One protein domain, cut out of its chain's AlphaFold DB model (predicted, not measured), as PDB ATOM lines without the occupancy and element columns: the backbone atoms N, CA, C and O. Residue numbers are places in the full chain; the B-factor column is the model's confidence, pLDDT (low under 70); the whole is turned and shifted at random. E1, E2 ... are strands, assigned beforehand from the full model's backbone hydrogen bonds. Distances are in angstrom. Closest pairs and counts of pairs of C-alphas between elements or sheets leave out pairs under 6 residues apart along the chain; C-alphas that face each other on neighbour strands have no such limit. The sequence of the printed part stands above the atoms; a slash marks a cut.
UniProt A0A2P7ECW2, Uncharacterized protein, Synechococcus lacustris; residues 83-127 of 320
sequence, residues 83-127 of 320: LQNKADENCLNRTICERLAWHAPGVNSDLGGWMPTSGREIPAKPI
ATOM      1  N   LEU A  83      46.850 -38.550 -45.573       88.06
ATOM      2  CA  LEU A  83      46.153 -38.224 -44.337       88.06
ATOM      3  C   LEU A  83      46.214 -39.418 -43.388       88.06
ATOM      4  O   LEU A  83      46.128 -40.574 -43.811       88.06
ATOM      5  N   GLN A  84      46.367 -39.125 -42.103       88.44
ATOM      6  CA  GLN A  84      46.598 -40.126 -41.067       88.44
ATOM      7  C   GLN A  84      45.464 -40.139 -40.047       88.44
ATOM      8  O   GLN A  84      44.905 -39.091 -39.708       88.44
ATOM      9  N   ASN A  85      45.170 -41.323 -39.512       83.94
ATOM     10  CA  ASN A  85      44.378 -41.445 -38.295       83.94
ATOM     11  C   ASN A  85      45.143 -40.862 -37.100       83.94
ATOM     12  O   ASN A  85      46.378 -40.778 -37.101       83.94
ATOM     13  N   LYS A  86      44.405 -40.482 -36.051       79.75
ATOM     14  CA  LYS A  86      45.026 -40.254 -34.743       79.75
ATOM     15  C   LYS A  86      45.744 -41.535 -34.316       79.75
ATOM     16  O   LYS A  86      45.253 -42.630 -34.576       79.75
ATOM     17  N   ALA A  87      46.909 -41.363 -33.702       72.56
ATOM     18  CA  ALA A  87      47.599 -42.464 -33.054       72.56
ATOM     19  C   ALA A  87      46.672 -43.081 -31.996       72.56
ATOM     20  O   ALA A  87      45.951 -42.348 -31.313       72.56
ATOM     21  N   ASP A  88      46.684 -44.407 -31.899       68.38
ATOM     22  CA  ASP A  88      46.106 -45.112 -30.758       68.38
ATOM     23  C   ASP A  88      46.945 -44.764 -29.516       68.38
ATOM     24  O   ASP A  88      48.161 -44.602 -29.624       68.38
ATOM     25  N   GLU A  89      46.328 -44.642 -28.340       59.72
ATOM     26  CA  GLU A  89      47.022 -44.298 -27.088       59.72
ATOM     27  C   GLU A  89      48.153 -45.291 -26.766       59.72
ATOM     28  O   GLU A  89      49.134 -44.930 -26.117       59.72
ATOM     29  N   ASN A  90      48.066 -46.511 -27.307       59.44
ATOM     30  CA  ASN A  90      49.071 -47.563 -27.162       59.44
ATOM     31  C   ASN A  90      50.000 -47.743 -28.379       59.44
ATOM     32  O   ASN A  90      50.887 -48.597 -28.344       59.44
ATOM     33  N   CYS A  91      49.828 -46.980 -29.468       60.41
ATOM     34  CA  CYS A  91      50.641 -47.119 -30.678       60.41
ATOM     35  C   CYS A  91      51.170 -45.768 -31.167       60.41
ATOM     36  O   CYS A  91      50.428 -44.937 -31.680       60.41
ATOM     37  N   LEU A  92      52.491 -45.577 -31.091       67.94
ATOM     38  CA  LEU A  92      53.160 -44.378 -31.615       67.94
ATOM     39  C   LEU A  92      53.062 -44.257 -33.145       67.94
ATOM     40  O   LEU A  92      53.203 -43.162 -33.688       67.94
ATOM     41  N   ASN A  93      52.810 -45.364 -33.845       80.50
ATOM     42  CA  ASN A  93      52.660 -45.377 -35.293       80.50
ATOM     43  C   ASN A  93      51.226 -45.043 -35.701       80.50
ATOM     44  O   ASN A  93      50.258 -45.386 -35.023       80.50
ATOM     45  N   ARG A  94      51.086 -44.398 -36.856       86.19
ATOM     46  CA  ARG A  94      49.796 -43.984 -37.407       86.19
ATOM     47  C   ARG A  94      49.478 -44.789 -38.650       86.19
ATOM     48  O   ARG A  94      50.368 -45.155 -39.411       86.19
ATOM     49  N   THR A  95      48.198 -45.024 -38.882       87.38
ATOM     50  CA  THR A  95      47.721 -45.627 -40.126       87.38
ATOM     51  C   THR A  95      47.270 -44.541 -41.089       87.38
ATOM     52  O   THR A  95      46.732 -43.503 -40.685       87.38
ATOM     53  N   ILE A  96      47.509 -44.769 -42.379       87.25
ATOM     54  CA  ILE A  96      46.956 -43.920 -43.435       87.25
ATOM     55  C   ILE A  96      45.436 -44.108 -43.432       87.25
ATOM     56  O   ILE A  96      44.955 -45.230 -43.354       87.25
ATOM     57  N   CYS A  97      44.667 -43.026 -43.507       85.00
ATOM     58  CA  CYS A  97      43.206 -43.102 -43.593       85.00
ATOM     59  C   CYS A  97      42.673 -42.662 -44.954       85.00
ATOM     60  O   CYS A  97      41.624 -43.129 -45.390       85.00
ATOM     61  N   GLU A  98      43.397 -41.776 -45.634       85.31
ATOM     62  CA  GLU A  98      42.962 -41.173 -46.885       85.31
ATOM     63  C   GLU A  98      44.160 -40.634 -47.671       85.31
ATOM     64  O   GLU A  98      45.222 -40.347 -47.109       85.31
ATOM     65  N   ARG A  99      43.983 -40.471 -48.983       85.19
ATOM     66  CA  ARG A  99      44.963 -39.852 -49.873       85.19
ATOM     67  C   ARG A  99      44.345 -38.676 -50.616       85.19
ATOM     68  O   ARG A  99      43.240 -38.759 -51.140       85.19
ATOM     69  N   LEU A 100      45.114 -37.599 -50.712       85.06
ATOM     70  CA  LEU A 100      44.791 -36.441 -51.529       85.06
ATOM     71  C   LEU A 100      45.267 -36.645 -52.970       85.06
ATOM     72  O   LEU A 100      46.399 -37.073 -53.211       85.06
ATOM     73  N   ALA A 101      44.414 -36.282 -53.921       84.00
ATOM     74  CA  ALA A 101      44.728 -36.167 -55.337       84.00
ATOM     75  C   ALA A 101      44.447 -34.739 -55.814       84.00
ATOM     76  O   ALA A 101      43.602 -34.046 -55.251       84.00
ATOM     77  N   TRP A 102      45.174 -34.286 -56.833       82.12
ATOM     78  CA  TRP A 102      44.893 -33.002 -57.465       82.12
ATOM     79  C   TRP A 102      43.662 -33.136 -58.363       82.12
ATOM     80  O   TRP A 102      43.642 -33.967 -59.272       82.12
ATOM     81  N   HIS A 103      42.651 -32.309 -58.120       80.12
ATOM     82  CA  HIS A 103      41.489 -32.150 -58.980       80.12
ATOM     83  C   HIS A 103      41.648 -30.846 -59.756       80.12
ATOM     84  O   HIS A 103      41.788 -29.776 -59.163       80.12
ATOM     85  N   ALA A 104      41.658 -30.950 -61.085       76.81
ATOM     86  CA  ALA A 104      41.712 -29.787 -61.959       76.81
ATOM     87  C   ALA A 104      40.476 -28.888 -61.754       76.81
ATOM     88  O   ALA A 104      39.427 -29.399 -61.340       76.81
ATOM     89  N   PRO A 105      40.579 -27.580 -62.061       79.62
ATOM     90  CA  PRO A 105      39.420 -26.698 -62.106       79.62
ATOM     91  C   PRO A 105      38.313 -27.322 -62.962       79.62
ATOM     92  O   PRO A 105      38.583 -27.923 -64.006       79.62
ATOM     93  N   GLY A 106      37.073 -27.212 -62.500       72.94
ATOM     94  CA  GLY A 106      35.908 -27.790 -63.158       72.94
ATOM     95  C   GLY A 106      34.835 -26.740 -63.405       72.94
ATOM     96  O   GLY A 106      34.951 -25.607 -62.959       72.94
ATOM     97  N   VAL A 107      33.741 -27.140 -64.055       56.47
ATOM     98  CA  VAL A 107      32.608 -26.247 -64.386       56.47
ATOM     99  C   VAL A 107      32.009 -25.555 -63.147       56.47
ATOM    100  O   VAL A 107      31.466 -24.465 -63.262       56.47
ATOM    101  N   ASN A 108      32.144 -26.168 -61.963       57.59
ATOM    102  CA  ASN A 108      31.598 -25.670 -60.694       57.59
ATOM    103  C   ASN A 108      32.671 -25.161 -59.708       57.59
ATOM    104  O   ASN A 108      32.347 -24.885 -58.557       57.59
ATOM    105  N   SER A 109      33.947 -25.108 -60.107       63.88
ATOM    106  CA  SER A 109      35.041 -24.611 -59.262       63.88
ATOM    107  C   SER A 109      36.140 -24.011 -60.126       63.88
ATOM    108  O   SER A 109      36.864 -24.743 -60.806       63.88
ATOM    109  N   ASP A 110      36.303 -22.694 -60.029       70.12
ATOM    110  CA  ASP A 110      37.316 -21.934 -60.772       70.12
ATOM    111  C   ASP A 110      38.750 -22.253 -60.320       70.12
ATOM    112  O   ASP A 110      39.715 -21.978 -61.032       70.12
ATOM    113  N   LEU A 111      38.909 -22.866 -59.143       73.19
ATOM    114  CA  LEU A 111      40.201 -23.254 -58.589       73.19
ATOM    115  C   LEU A 111      40.312 -24.779 -58.506       73.19
ATOM    116  O   LEU A 111      39.427 -25.461 -57.985       73.19
ATOM    117  N   GLY A 112      41.419 -25.310 -59.026       76.88
ATOM    118  CA  GLY A 112      41.831 -26.689 -58.783       76.88
ATOM    119  C   GLY A 112      42.330 -26.856 -57.349       76.88
ATOM    120  O   GLY A 112      42.750 -25.888 -56.709       76.88
ATOM    121  N   GLY A 113      42.288 -28.077 -56.825       81.00
ATOM    122  CA  GLY A 113      42.630 -28.319 -55.428       81.00
ATOM    123  C   GLY A 113      42.984 -29.761 -55.098       81.00
ATOM    124  O   GLY A 113      42.627 -30.701 -55.807       81.00
ATOM    125  N   TRP A 114      43.690 -29.935 -53.983       81.88
ATOM    126  CA  TRP A 114      43.976 -31.248 -53.409       81.88
ATOM    127  C   TRP A 114      42.764 -31.749 -52.624       81.88
ATOM    128  O   TRP A 114      42.455 -31.195 -51.570       81.88
ATOM    129  N   MET A 115      42.108 -32.804 -53.108       83.81
ATOM    130  CA  MET A 115      40.920 -33.378 -52.467       83.81
ATOM    131  C   MET A 115      41.075 -34.877 -52.180       83.81
ATOM    132  O   MET A 115      41.868 -35.548 -52.846       83.81
ATOM    133  N   PRO A 116      40.333 -35.421 -51.200       84.38
ATOM    134  CA  PRO A 116      40.302 -36.847 -50.910       84.38
ATOM    135  C   PRO A 116      39.835 -37.676 -52.097       84.38
ATOM    136  O   PRO A 116      38.823 -37.369 -52.727       84.38
ATOM    137  N   THR A 117      40.517 -38.790 -52.343       78.81
ATOM    138  CA  THR A 117      40.128 -39.722 -53.411       78.81
ATOM    139  C   THR A 117      38.773 -40.388 -53.168       78.81
ATOM    140  O   THR A 117      38.104 -40.774 -54.124       78.81
ATOM    141  N   SER A 118      38.343 -40.492 -51.908       80.38
ATOM    142  CA  SER A 118      37.032 -41.035 -51.534       80.38
ATOM    143  C   SER A 118      35.872 -40.038 -51.642       80.38
ATOM    144  O   SER A 118      34.723 -40.442 -51.472       80.38
ATOM    145  N   GLY A 119      36.145 -38.745 -51.867       76.12
ATOM    146  CA  GLY A 119      35.131 -37.683 -51.817       76.12
ATOM    147  C   GLY A 119      34.667 -37.300 -50.405       76.12
ATOM    148  O   GLY A 119      33.736 -36.510 -50.270       76.12
ATOM    149  N   ARG A 120      35.293 -37.837 -49.348       78.19
ATOM    150  CA  ARG A 120      35.049 -37.411 -47.959       78.19
ATOM    151  C   ARG A 120      35.548 -35.985 -47.720       78.19
ATOM    152  O   ARG A 120      36.463 -35.522 -48.395       78.19
ATOM    153  N   GLU A 121      34.991 -35.309 -46.720       79.00
ATOM    154  CA  GLU A 121      35.511 -34.013 -46.280       79.00
ATOM    155  C   GLU A 121      36.881 -34.156 -45.601       79.00
ATOM    156  O   GLU A 121      37.144 -35.114 -44.867       79.00
ATOM    157  N   ILE A 122      37.764 -33.180 -45.833       80.00
ATOM    158  CA  ILE A 122      39.054 -33.100 -45.142       80.00
ATOM    159  C   ILE A 122      38.804 -32.548 -43.730       80.00
ATOM    160  O   ILE A 122      38.229 -31.466 -43.601       80.00
ATOM    161  N   PRO A 123      39.283 -33.214 -42.663       79.19
ATOM    162  CA  PRO A 123      39.211 -32.663 -41.314       79.19
ATOM    163  C   PRO A 123      39.886 -31.290 -41.231       79.19
ATOM    164  O   PRO A 123      40.942 -31.090 -41.827       79.19
ATOM    165  N   ALA A 124      39.359 -30.375 -40.411       78.25
ATOM    166  CA  ALA A 124      39.911 -29.020 -40.262       78.25
ATOM    167  C   ALA A 124      41.393 -28.985 -39.829       78.25
ATOM    168  O   ALA A 124      42.126 -28.057 -40.165       78.25
ATOM    169  N   LYS A 125      41.849 -29.999 -39.082       82.88
ATOM    170  CA  LYS A 125      43.250 -30.177 -38.661       82.88
ATOM    171  C   LYS A 125      43.723 -31.589 -39.018       82.88
ATOM    172  O   LYS A 125      43.720 -32.469 -38.154       82.88
ATOM    173  N   PRO A 126      44.076 -31.839 -40.287       84.31
ATOM    174  CA  PRO A 126      44.508 -33.156 -40.723       84.31
ATOM    175  C   PRO A 126      45.905 -33.470 -40.176       84.31
ATOM    176  O   PRO A 126      46.789 -32.613 -40.182       84.31
ATOM    177  N   ILE A 127      46.121 -34.713 -39.749       86.50
ATOM    178  CA  ILE A 127      47.437 -35.190 -39.318       86.50
ATOM    179  C   ILE A 127      48.240 -35.592 -40.559       86.50
ATOM    180  O   ILE A 127      47.751 -36.349 -41.399       86.50
TER     181      ILE A 127
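Overview. This is residues 83 to 127 of the 320 residues of an uncharacterized protein of Synechococcus lacustris (UniProt A0A2P7ECW2). This is a thin rod with little regular structure: one long strand, E1, runs along much of its length, and the short strand E2 folds back beside its end as a hairpin. Before E1, residues 83 to 84 pair antiparallel with residues 96 to 98 of E1. The printed part has 45 residues, 14 of them in E1 and then E2, with no named helix: all strand, one antiparallel sheet, E1 - E2. It is only just loose, close to extended, with a radius of gyration of the C-alphas of 13.6 A and spans of 46 by 16 by 12 A.

Along the chain. E1, residues 94 to 103, begins at C-alpha 94 (49.796, -43.984, -37.407) and is 26.0 A long. E2, residues 113 to 116, is 9.9 A long and ends at C-alpha 116 (40.302, -36.847, -50.910).

Arrangement. E1 and E2 are antiparallel at 138 degrees. N 103 and O 113 are 2.8 A apart, within hydrogen-bond range.

Size, cuts and confidence. The farthest C-alphas, of Asn 90 and Val 107, are 45.9 A apart. The printed part has no cut, and the link from E1 to E2 is short. Residues 88 to 92 and 107 to 109 have pLDDT under 70.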